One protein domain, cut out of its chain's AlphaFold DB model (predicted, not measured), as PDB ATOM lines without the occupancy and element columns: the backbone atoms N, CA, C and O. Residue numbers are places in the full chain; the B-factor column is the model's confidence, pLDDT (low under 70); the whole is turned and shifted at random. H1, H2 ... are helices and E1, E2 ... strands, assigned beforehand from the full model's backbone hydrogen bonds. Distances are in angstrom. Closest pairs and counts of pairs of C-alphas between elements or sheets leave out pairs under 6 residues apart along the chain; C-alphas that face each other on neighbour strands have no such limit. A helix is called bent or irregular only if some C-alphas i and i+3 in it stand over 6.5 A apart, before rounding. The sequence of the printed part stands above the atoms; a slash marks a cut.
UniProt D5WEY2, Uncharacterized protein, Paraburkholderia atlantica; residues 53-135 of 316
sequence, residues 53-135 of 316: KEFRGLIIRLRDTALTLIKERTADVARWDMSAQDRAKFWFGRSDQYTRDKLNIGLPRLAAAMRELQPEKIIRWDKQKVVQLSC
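Overview. This is residues 53 to 135 of the 316 residues of an uncharacterized protein of Paraburkholderia atlantica (UniProt D5WEY2). Two long helices, H1 and H3, run side by side in opposite directions, with the short helix H2 set across one end of the pair and a small hairpin of two strands, E1 and E2, at the other end. The shape is a rod, loosely built: the hairpin has no C-alpha within 8 A of H1 or H2, and H2 is near the two long helices without clearly touching either. The printed part has 83 residues, with three named helices and then two named strands in the order H1, H2, H3, E1, E2, and its class is mostly helix. The one sheet has the order E1 - E2 and is antiparallel. The whole is loose, with a radius of gyration of the C-alphas of 16.9 A and spans of 50 by 23 by 18 A.

Along the chain. H1 takes residues 53 to 79, from C-alpha 53 at (75.422, -68.995, 43.699) to C-alpha 79 at (105.909, -78.121, 20.175), 39.6 A. After a tight link, H2 takes residues 82 to 92, 14.8 A. After another tight link, H3 takes residues 97 to 116, 29.0 A; it is neither bent nor irregular, but only just: C-alphas 105 and 108 are 6.1 A apart. A short link leads to E1, residues 123 to 126, 9.4 A. After a tight link, E2 takes residues 131 to 134, 9.2 A, and ends with C-alpha 134 at (78.247, -58.070, 40.325).

Arrangement. H1 and H3 touch at a shallow tilt of 25 degrees, opposite ways; their closest C-alphas, those of Leu 67 and Ala 111, are 6.0 A apart. H1 and H2 are close but not clearly touching, at a steep tilt of 58 degrees; their closest C-alphas, those of Asp 76 and Ala 84, are 5.9 A apart. H2 and H3 are also close but not clearly touching, about perpendicular at 77 degrees; their closest C-alphas, those of Ala 88 and Thr 99, are 7.7 A apart. E1 and E2 form a hairpin, with 151 degrees between their directions. N 124 and O 133, and N 133 and O 124, are each 2.8 A apart, within hydrogen-bond range. H3 and E2 are apart. In H1 and H2 every O i to N i+4 pair is within hydrogen-bond range; in H3 14 of 16 are.

Size, cuts and confidence. The two C-alphas farthest apart, those of Met 82 and Lys 129, are 52.0 A apart, while the first and last printed C-alphas, those of Lys 53 and Cys 135, are 8.3 A apart. The printed part has no cut, and no link is long. The mean pLDDT of the printed part is 77.9; residues 119 to 135 are under 70, and E1 and E2 have means of 53 and 51.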
ATOM      1  N   LYS A  53      74.494 -67.944  43.240       73.69
ATOM      2  CA  LYS A  53      75.422 -68.995  43.699       73.69
ATOM      3  C   LYS A  53      75.737 -69.989  42.583       73.69
ATOM      4  O   LYS A  53      76.909 -70.224  42.291       73.69
ATOM      5  N   GLU A  54      74.708 -70.527  41.934       76.00
ATOM      6  CA  GLU A  54      74.874 -71.443  40.800       76.00
ATOM      7  C   GLU A  54      75.621 -70.766  39.653       76.00
ATOM      8  O   GLU A  54      76.502 -71.371  39.045       76.00
ATOM      9  N   PHE A  55      75.332 -69.486  39.395       75.00
ATOM     10  CA  PHE A  55      76.007 -68.723  38.350       75.00
ATOM     11  C   PHE A  55      77.502 -68.560  38.641       75.00
ATOM     12  O   PHE A  55      78.325 -68.817  37.763       75.00
ATOM     13  N   ARG A  56      77.874 -68.210  39.882       72.25
ATOM     14  CA  ARG A  56      79.286 -68.151  40.314       72.25
ATOM     15  C   ARG A  56      79.983 -69.489  40.106       72.25
ATOM     16  O   ARG A  56      81.049 -69.524  39.496       72.25
ATOM     17  N   GLY A  57      79.373 -70.576  40.580       75.25
ATOM     18  CA  GLY A  57      79.926 -71.922  40.430       75.25
ATOM     19  C   GLY A  57      80.139 -72.293  38.962       75.25
ATOM     20  O   GLY A  57      81.205 -72.788  38.594       75.25
ATOM     21  N   LEU A  58      79.162 -71.981  38.105       79.12
ATOM     22  CA  LEU A  58      79.246 -72.235  36.671       79.12
ATOM     23  C   LEU A  58      80.370 -71.433  36.006       79.12
ATOM     24  O   LEU A  58      81.186 -72.020  35.298       79.12
ATOM     25  N   ILE A  59      80.454 -70.117  36.235       75.81
ATOM     26  CA  ILE A  59      81.492 -69.297  35.593       75.81
ATOM     27  C   ILE A  59      82.889 -69.715  36.047       75.81
ATOM     28  O   ILE A  59      83.786 -69.805  35.213       75.81
ATOM     29  N   ILE A  60      83.086 -70.015  37.333       81.31
ATOM     30  CA  ILE A  60      84.393 -70.459  37.829       81.31
ATOM     31  C   ILE A  60      84.788 -71.796  37.209       81.31
ATOM     32  O   ILE A  60      85.897 -71.925  36.690       81.31
ATOM     33  N   ARG A  61      83.855 -72.749  37.128       82.94
ATOM     34  CA  ARG A  61      84.085 -74.018  36.430       82.94
ATOM     35  C   ARG A  61      84.448 -73.813  34.954       82.94
ATOM     36  O   ARG A  61      85.373 -74.455  34.452       82.94
ATOM     37  N   LEU A  62      83.732 -72.940  34.242       80.06
ATOM     38  CA  LEU A  62      84.000 -72.633  32.830       80.06
ATOM     39  C   LEU A  62      85.349 -71.930  32.639       80.06
ATOM     40  O   LEU A  62      86.101 -72.286  31.734       80.06
ATOM     41  N   ARG A  63      85.691 -70.983  33.515       83.25
ATOM     42  CA  ARG A  63      86.996 -70.310  33.548       83.25
ATOM     43  C   ARG A  63      88.125 -71.316  33.738       83.25
ATOM     44  O   ARG A  63      89.103 -71.278  32.995       83.25
ATOM     45  N   ASP A  64      87.984 -72.232  34.690       84.00
ATOM     46  CA  ASP A  64      89.005 -73.238  34.982       84.00
ATOM     47  C   ASP A  64      89.141 -74.248  33.831       84.00
ATOM     48  O   ASP A  64      90.254 -74.623  33.457       84.00
ATOM     49  N   THR A  65      88.027 -74.598  33.180       81.25
ATOM     50  CA  THR A  65      88.024 -75.408  31.949       81.25
ATOM     51  C   THR A  65      88.763 -74.686  30.819       81.25
ATOM     52  O   THR A  65      89.642 -75.261  30.177       81.25
ATOM     53  N   ALA A  66      88.482 -73.398  30.613       80.31
ATOM     54  CA  ALA A  66      89.169 -72.589  29.613       80.31
ATOM     55  C   ALA A  66      90.671 -72.451  29.914       80.31
ATOM     56  O   ALA A  66      91.487 -72.516  28.996       80.31
ATOM     57  N   LEU A  67      91.071 -72.328  31.185       86.25
ATOM     58  CA  LEU A  67      92.481 -72.324  31.583       86.25
ATOM     59  C   LEU A  67      93.194 -73.629  31.216       86.25
ATOM     60  O   LEU A  67      94.355 -73.579  30.805       86.25
ATOM     61  N   THR A  68      92.526 -74.777  31.339       87.31
ATOM     62  CA  THR A  68      93.064 -76.070  30.890       87.31
ATOM     63  C   THR A  68      93.283 -76.076  29.380       87.31
ATOM     64  O   THR A  68      94.403 -76.332  28.938       87.31
ATOM     65  N   LEU A  69      92.284 -75.660  28.597       86.56
ATOM     66  CA  LEU A  69      92.397 -75.575  27.135       86.56
ATOM     67  C   LEU A  69      93.512 -74.611  26.690       86.56
ATOM     68  O   LEU A  69      94.268 -74.902  25.762       86.56
ATOM     69  N   ILE A  70      93.676 -73.472  27.373       86.38
ATOM     70  CA  ILE A  70      94.758 -72.518  27.085       86.38
ATOM     71  C   ILE A  70      96.129 -73.133  27.390       86.38
ATOM     72  O   ILE A  70      97.077 -72.917  26.629       86.38
ATOM     73  N   LYS A  71      96.269 -73.901  28.479       91.12
ATOM     74  CA  LYS A  71      97.524 -74.597  28.817       91.12
ATOM     75  C   LYS A  71      97.874 -75.651  27.772       91.12
ATOM     76  O   LYS A  71      99.008 -75.662  27.297       91.12
ATOM     77  N   GLU A  72      96.910 -76.480  27.384       88.12
ATOM     78  CA  GLU A  72      97.076 -77.462  26.307       88.12
ATOM     79  C   GLU A  72      97.498 -76.769  25.013       88.12
ATOM     80  O   GLU A  72      98.492 -77.150  24.390       88.12
ATOM     81  N   ARG A  73      96.834 -75.658  24.665       90.25
ATOM     82  CA  ARG A  73      97.195 -74.893  23.474       90.25
ATOM     83  C   ARG A  73      98.591 -74.287  23.571       90.25
ATOM     84  O   ARG A  73      99.310 -74.267  22.578       90.25
ATOM     85  N   THR A  74      98.996 -73.820  24.745       94.31
ATOM     86  CA  THR A  74     100.351 -73.301  24.973       94.31
ATOM     87  C   THR A  74     101.394 -74.399  24.750       94.31
ATOM     88  O   THR A  74     102.396 -74.162  24.078       94.31
ATOM     89  N   ALA A  75     101.141 -75.620  25.234       94.38
ATOM     90  CA  ALA A  75     102.017 -76.768  25.008       94.38
ATOM     91  C   ALA A  75     102.077 -77.176  23.524       94.38
ATOM     92  O   ALA A  75     103.158 -77.453  23.004       94.38
ATOM     93  N   ASP A  76     100.943 -77.164  22.821       91.94
ATOM     94  CA  ASP A  76     100.890 -77.401  21.374       91.94
ATOM     95  C   ASP A  76     101.705 -76.369  20.591       91.94
ATOM     96  O   ASP A  76     102.455 -76.723  19.683       91.94
ATOM     97  N   VAL A  77     101.568 -75.084  20.937       94.81
ATOM     98  CA  VAL A  77     102.291 -73.994  20.268       94.81
ATOM     99  C   VAL A  77     103.795 -74.070  20.556       94.81
ATOM    100  O   VAL A  77     104.613 -73.781  19.677       94.81
ATOM    101  N   ALA A  78     104.172 -74.522  21.757       94.19
ATOM    102  CA  ALA A  78     105.561 -74.778  22.113       94.19
ATOM    103  C   ALA A  78     106.169 -75.900  21.255       94.19
ATOM    104  O   ALA A  78     107.259 -75.705  20.715       94.19
ATOM    105  N   ARG A  79     105.459 -77.025  21.059       95.44
ATOM    106  CA  ARG A  79     105.909 -78.121  20.175       95.44
ATOM    107  C   ARG A  79     105.937 -77.716  18.701       95.44
ATOM    108  O   ARG A  79     106.898 -78.030  18.009       95.44
ATOM    109  N   TRP A  80     104.906 -77.001  18.246       95.62
ATOM    110  CA  TRP A  80     104.743 -76.510  16.870       95.62
ATOM    111  C   TRP A  80     104.863 -77.594  15.783       95.62
ATOM    112  O   TRP A  80     105.413 -77.360  14.706       95.62
ATOM    113  N   ASP A  81     104.345 -78.789  16.071       94.75
ATOM    114  CA  ASP A  81     104.259 -79.901  15.119       94.75
ATOM    115  C   ASP A  81     103.282 -79.607  13.958       94.75
ATOM    116  O   ASP A  81     102.580 -78.590  13.952       94.75
ATOM    117  N   MET A  82     103.227 -80.490  12.950       93.31
ATOM    118  CA  MET A  82     102.349 -80.304  11.780       93.31
ATOM    119  C   MET A  82     100.884 -80.106  12.182       93.31
ATOM    120  O   MET A  82     100.204 -79.256  11.624       93.31
ATOM    121  N   SER A  83     100.415 -80.818  13.212       91.81
ATOM    122  CA  SER A  83      99.042 -80.697  13.708       91.81
ATOM    123  C   SER A  83      98.774 -79.308  14.302       91.81
ATOM    124  O   SER A  83      97.730 -78.697  14.054       91.81
ATOM    125  N   ALA A  84      99.726 -78.764  15.066       89.00
ATOM    126  CA  ALA A  84      99.641 -77.414  15.610       89.00
ATOM    127  C   ALA A  84      99.682 -76.337  14.512       89.00
ATOM    128  O   ALA A  84      98.944 -75.348  14.615       89.00
ATOM    129  N   GLN A  85     100.492 -76.550  13.469       88.94
ATOM    130  CA  GLN A  85     100.583 -75.684  12.294       88.94
ATOM    131  C   GLN A  85      99.309 -75.725  11.450       88.94
ATOM    132  O   GLN A  85      98.808 -74.666  11.086       88.94
ATOM    133  N   ASP A  86      98.732 -76.903  11.213       84.56
ATOM    134  CA  ASP A  86      97.461 -77.056  10.501       84.56
ATOM    135  C   ASP A  86      96.333 -76.352  11.248       84.56
ATOM    136  O   ASP A  86      95.563 -75.611  10.641       84.56
ATOM    137  N   ARG A  87      96.285 -76.471  12.582       80.88
ATOM    138  CA  ARG A  87      95.347 -75.690  13.406       80.88
ATOM    139  C   ARG A  87      95.587 -74.186  13.287       80.88
ATOM    140  O   ARG A  87      94.628 -73.431  13.181       80.88
ATOM    141  N   ALA A  88      96.838 -73.726  13.314       81.88
ATOM    142  CA  ALA A  88      97.137 -72.302  13.151       81.88
ATOM    143  C   ALA A  88      96.728 -71.798  11.758       81.88
ATOM    144  O   ALA A  88      96.104 -70.749  11.641       81.88
ATOM    145  N   LYS A  89      96.988 -72.587  10.714       72.62
ATOM    146  CA  LYS A  89      96.568 -72.297   9.343       72.62
ATOM    147  C   LYS A  89      95.049 -72.316   9.196       72.62
ATOM    148  O   LYS A  89      94.507 -71.477   8.486       72.62
ATOM    149  N   PHE A  90      94.367 -73.225   9.884       71.00
ATOM    150  CA  PHE A  90      92.914 -73.295   9.918       71.00
ATOM    151  C   PHE A  90      92.317 -72.028  10.541       71.00
ATOM    152  O   PHE A  90      91.525 -71.358   9.890       71.00
ATOM    153  N   TRP A  91      92.748 -71.651  11.749       72.12
ATOM    154  CA  TRP A  91      92.159 -70.527  12.487       72.12
ATOM    155  C   TRP A  91      92.639 -69.147  12.023       72.12
ATOM    156  O   TRP A  91      91.863 -68.198  12.015       72.12
ATOM    157  N   PHE A  92      93.906 -69.020  11.626       76.56
ATOM    158  CA  PHE A  92      94.536 -67.732  11.311       76.56
ATOM    159  C   PHE A  92      94.908 -67.579   9.830       76.56
ATOM    160  O   PHE A  92      95.463 -66.553   9.441       76.56
ATOM    161  N   GLY A  93      94.670 -68.596   8.997       72.38
ATOM    162  CA  GLY A  93      95.048 -68.596   7.578       72.38
ATOM    163  C   GLY A  93      96.556 -68.738   7.317       72.38
ATOM    164  O   GLY A  93      96.977 -68.779   6.161       72.38
ATOM    165  N   ARG A  94      97.385 -68.816   8.367       78.69
ATOM    166  CA  ARG A  94      98.855 -68.888   8.305       78.69
ATOM    167  C   ARG A  94      99.430 -69.648   9.503       78.69
ATOM    168  O   ARG A  94      98.822 -69.697  10.567       78.69
ATOM    169  N   SER A  95     100.618 -70.220   9.328       88.69
ATOM    170  CA  SER A  95     101.303 -71.051  10.335       88.69
ATOM    171  C   SER A  95     102.806 -70.753  10.434       88.69
ATOM    172  O   SER A  95     103.612 -71.621  10.762       88.69
ATOM    173  N   ASP A  96     103.193 -69.518  10.130       87.06
ATOM    174  CA  ASP A  96     104.584 -69.058  10.166       87.06
ATOM    175  C   ASP A  96     105.053 -68.631  11.566       87.06
ATOM    176  O   ASP A  96     104.280 -68.554  12.526       87.06
ATOM    177  N   GLN A  97     106.349 -68.324  11.671       90.00
ATOM    178  CA  GLN A  97     106.988 -67.935  12.927       90.00
ATOM    179  C   GLN A  97     106.354 -66.682  13.550       90.00
ATOM    180  O   GLN A  97     106.164 -66.645  14.759       90.00
ATOM    181  N   TYR A  98     105.928 -65.705  12.739       85.62
ATOM    182  CA  TYR A  98     105.215 -64.520  13.235       85.62
ATOM    183  C   TYR A  98     103.944 -64.903  14.005       85.62
ATOM    184  O   TYR A  98     103.677 -64.393  15.094       85.62
ATOM    185  N   THR A  99     103.170 -65.839  13.454       80.44
ATOM    186  CA  THR A  99     101.942 -66.346  14.080       80.44
ATOM    187  C   THR A  99     102.254 -67.122  15.354       80.44
ATOM    188  O   THR A  99     101.589 -66.929  16.373       80.44
ATOM    189  N   ARG A 100     103.306 -67.949  15.331       92.31
ATOM    190  CA  ARG A 100     103.787 -68.672  16.514       92.31
ATOM    191  C   ARG A 100     104.185 -67.723  17.643       92.31
ATOM    192  O   ARG A 100     103.762 -67.927  18.777       92.31
ATOM    193  N   ASP A 101     104.944 -66.671  17.344       87.75
ATOM    194  CA  ASP A 101     105.418 -65.701  18.337       87.75
ATOM    195  C   ASP A 101     104.254 -64.928  18.966       87.75
ATOM    196  O   ASP A 101     104.192 -64.765  20.187       87.75
ATOM    197  N   LYS A 102     103.268 -64.521  18.154       86.88
ATOM    198  CA  LYS A 102     102.041 -63.889  18.660       86.88
ATOM    199  C   LYS A 102     101.269 -64.814  19.597       86.88
ATOM    200  O   LYS A 102     100.821 -64.355  20.646       86.88
ATOM    201  N   LEU A 103     101.148 -66.098  19.264       86.69
ATOM    202  CA  LEU A 103     100.486 -67.084  20.123       86.69
ATOM    203  C   LEU A 103     101.272 -67.343  21.415       86.69
ATOM    204  O   LEU A 103     100.673 -67.374  22.488       86.69
ATOM    205  N   ASN A 104     102.601 -67.443  21.334       91.69
ATOM    206  CA  ASN A 104     103.482 -67.609  22.495       91.69
ATOM    207  C   ASN A 104     103.399 -66.435  23.480       91.69
ATOM    208  O   ASN A 104     103.540 -66.640  24.679       91.69
ATOM    209  N   ILE A 105     103.154 -65.216  22.998       87.94
ATOM    210  CA  ILE A 105     102.971 -64.034  23.855       87.94
ATOM    211  C   ILE A 105     101.518 -63.923  24.340       87.94
ATOM    212  O   ILE A 105     101.263 -63.587  25.498       87.94
ATOM    213  N   GLY A 106     100.556 -64.177  23.452       84.81
ATOM    214  CA  GLY A 106      99.134 -63.963  23.700       84.81
ATOM    215  C   GLY A 106      98.518 -64.986  24.650       84.81
ATOM    216  O   GLY A 106      97.796 -64.596  25.565       84.81
ATOM    217  N   LEU A 107      98.822 -66.278  24.485       89.19
ATOM    218  CA  LEU A 107      98.220 -67.343  25.297       89.19
ATOM    219  C   LEU A 107      98.578 -67.232  26.791       89.19
ATOM    220  O   LEU A 107      97.666 -67.340  27.612       89.19
ATOM    221  N   PRO A 108      99.831 -66.927  27.192       90.25
ATOM    222  CA  PRO A 108     100.144 -66.675  28.598       90.25
ATOM    223  C   PRO A 108      99.428 -65.451  29.174       90.25
ATOM    224  O   PRO A 108      98.975 -65.497  30.317       90.25
ATOM    225  N   ARG A 109      99.283 -64.373  28.391       88.31
ATOM    226  CA  ARG A 109      98.532 -63.177  28.812       88.31
ATOM    227  C   ARG A 109      97.051 -63.486  28.993       88.31
ATOM    228  O   ARG A 109      96.467 -63.080  29.993       88.31
ATOM    229  N   LEU A 110      96.469 -64.254  28.074       84.56
ATOM    230  CA  LEU A 110      95.095 -64.727  28.183       84.56
ATOM    231  C   LEU A 110      94.917 -65.609  29.423       84.56
ATOM    232  O   LEU A 110      93.978 -65.405  30.185       84.56
ATOM    233  N   ALA A 111      95.841 -66.538  29.683       85.75
ATOM    234  CA  ALA A 111      95.814 -67.357  30.892       85.75
ATOM    235  C   ALA A 111      95.908 -66.510  32.172       85.75
ATOM    236  O   ALA A 111      95.217 -66.802  33.143       85.75
ATOM    237  N   ALA A 112      96.743 -65.467  32.191       85.81
ATOM    238  CA  ALA A 112      96.839 -64.551  33.326       85.81
ATOM    239  C   ALA A 112      95.516 -63.802  33.554       85.81
ATOM    240  O   ALA A 112      94.971 -63.863  34.654       85.81
ATOM    241  N   ALA A 113      94.943 -63.211  32.501       83.69
ATOM    242  CA  ALA A 113      93.650 -62.531  32.573       83.69
ATOM    243  C   ALA A 113      92.525 -63.470  33.044       83.69
ATOM    244  O   ALA A 113      91.727 -63.105  33.903       83.69
ATOM    245  N   MET A 114      92.501 -64.709  32.541       81.56
ATOM    246  CA  MET A 114      91.519 -65.715  32.949       81.56
ATOM    247  C   MET A 114      91.695 -66.136  34.410       81.56
ATOM    248  O   MET A 114      90.698 -66.334  35.085       81.56
ATOM    249  N   ARG A 115      92.919 -66.221  34.951       85.44
ATOM    250  CA  ARG A 115      93.128 -66.469  36.397       85.44
ATOM    251  C   ARG A 115      92.681 -65.298  37.261       85.44
ATOM    252  O   ARG A 115      92.229 -65.491  38.386       85.44
ATOM    253  N   GLU A 116      92.832 -64.085  36.752       80.25
ATOM    254  CA  GLU A 116      92.420 -62.875  37.451       80.25
ATOM    255  C   GLU A 116      90.913 -62.634  37.412       80.25
ATOM    256  O   GLU A 116      90.430 -61.803  38.186       80.25
ATOM    257  N   LEU A 117      90.182 -63.343  36.545       75.69
ATOM    258  CA  LEU A 117      88.729 -63.296  36.446       75.69
ATOM    259  C   LEU A 117      88.099 -64.033  37.636       75.69
ATOM    260  O   LEU A 117      87.716 -65.201  37.558       75.69
ATOM    261  N   GLN A 118      88.049 -63.348  38.772       70.25
ATOM    262  CA  GLN A 118      87.366 -63.803  39.979       70.25
ATOM    263  C   GLN A 118      85.875 -63.432  39.930       70.25
ATOM    264  O   GLN A 118      85.513 -62.538  39.154       70.25
ATOM    265  N   PRO A 119      85.001 -64.084  40.724       63.22
ATOM    266  CA  PRO A 119      83.573 -63.779  40.735       63.22
ATOM    267  C   PRO A 119      83.281 -62.284  40.897       63.22
ATOM    268  O   PRO A 119      82.428 -61.733  40.208       63.22
ATOM    269  N   GLU A 120      84.049 -61.598  41.738       59.59
ATOM    270  CA  GLU A 120      83.912 -60.173  42.047       59.59
ATOM    271  C   GLU A 120      84.091 -59.287  40.807       59.59
ATOM    272  O   GLU A 120      83.519 -58.204  40.733       59.59
ATOM    273  N   LYS A 121      84.866 -59.750  39.817       63.72
ATOM    274  CA  LYS A 121      85.149 -59.015  38.578       63.72
ATOM    275  C   LYS A 121      84.136 -59.291  37.465       63.72
ATOM    276  O   LYS A 121      84.220 -58.682  36.398       63.72
ATOM    277  N   ILE A 122      83.180 -60.194  37.687       63.56
ATOM    278  CA  ILE A 122      82.096 -60.464  36.744       63.56
ATOM    279  C   ILE A 122      80.967 -59.488  37.051       63.56
ATOM    280  O   ILE A 122      80.215 -59.659  38.013       63.56
ATOM    281  N   ILE A 123      80.869 -58.449  36.227       59.53
ATOM    282  CA  ILE A 123      79.877 -57.390  36.373       59.53
ATOM    283  C   ILE A 123      78.987 -57.391  35.135       59.53
ATOM    284  O   ILE A 123      79.463 -57.291  34.004       59.53
ATOM    285  N   ARG A 124      77.675 -57.458  35.350       57.25
ATOM    286  CA  ARG A 124      76.653 -57.231  34.332       57.25
ATOM    287  C   ARG A 124      76.004 -55.875  34.586       57.25
ATOM    288  O   ARG A 124      75.404 -55.640  35.627       57.25
ATOM    289  N   TRP A 125      76.095 -54.973  33.617       50.25
ATOM    290  CA  TRP A 125      75.381 -53.701  33.685       50.25
ATOM    291  C   TRP A 125      73.892 -53.903  33.378       50.25
ATOM    292  O   TRP A 125      73.542 -54.300  32.262       50.25
ATOM    293  N   ASP A 126      73.012 -53.599  34.333       45.66
ATOM    294  CA  ASP A 126      71.568 -53.570  34.101       45.66
ATOM    295  C   ASP A 126      71.148 -52.172  33.623       45.66
ATOM    296  O   ASP A 126      71.122 -51.204  34.384       45.66
ATOM    297  N   LYS A 127      70.814 -52.056  32.330       42.84
ATOM    298  CA  LYS A 127      70.377 -50.789  31.721       42.84
ATOM    299  C   LYS A 127      69.014 -50.308  32.234       42.84
ATOM    300  O   LYS A 127      68.755 -49.115  32.127       42.84
ATOM    301  N   GLN A 128      68.158 -51.196  32.748       40.09
ATOM    302  CA  GLN A 128      66.822 -50.847  33.243       40.09
ATOM    303  C   GLN A 128      66.890 -50.285  34.661       40.09
ATOM    304  O   GLN A 128      66.184 -49.332  34.980       40.09
ATOM    305  N   LYS A 129      67.767 -50.851  35.497       45.75
ATOM    306  CA  LYS A 129      67.946 -50.418  36.888       45.75
ATOM    307  C   LYS A 129      69.045 -49.367  37.062       45.75
ATOM    308  O   LYS A 129      69.057 -48.698  38.084       45.75
ATOM    309  N   VAL A 130      69.930 -49.192  36.071       46.06
ATOM    310  CA  VAL A 130      71.138 -48.342  36.155       46.06
ATOM    311  C   VAL A 130      72.056 -48.809  37.299       46.06
ATOM    312  O   VAL A 130      72.641 -48.007  38.016       46.06
ATOM    313  N   VAL A 131      72.160 -50.129  37.492       48.59
ATOM    314  CA  VAL A 131      72.922 -50.745  38.593       48.59
ATOM    315  C   VAL A 131      73.920 -51.763  38.040       48.59
ATOM    316  O   VAL A 131      73.647 -52.466  37.061       48.59
ATOM    317  N   GLN A 132      75.087 -51.849  38.683       51.09
ATOM    318  CA  GLN A 132      76.050 -52.927  38.475       51.09
ATOM    319  C   GLN A 132      75.557 -54.195  39.176       51.09
ATOM    320  O   GLN A 132      75.459 -54.243  40.398       51.09
ATOM    321  N   LEU A 133      75.243 -55.235  38.409       52.81
ATOM    322  CA  LEU A 133      75.008 -56.570  38.945       52.81
ATOM    323  C   LEU A 133      76.358 -57.287  38.987       52.81
ATOM    324  O   LEU A 133      76.800 -57.829  37.974       52.81
ATOM    325  N   SER A 134      77.055 -57.244  40.119       52.84
ATOM    326  CA  SER A 134      78.247 -58.070  40.325       52.84
ATOM    327  C   SER A 134      77.862 -59.444  40.850       52.84
ATOM    328  O   SER A 134      76.899 -59.592  41.604       52.84
ATOM    329  N   CYS A 135      78.656 -60.459  40.511       46.47
ATOM    330  CA  CYS A 135      78.513 -61.739  41.192       46.47
ATOM    331  C   CYS A 135      78.901 -61.628  42.662       46.47
ATOM    332  O   CYS A 135      78.354 -62.376  43.447       46.47
TER     333      CYS A 135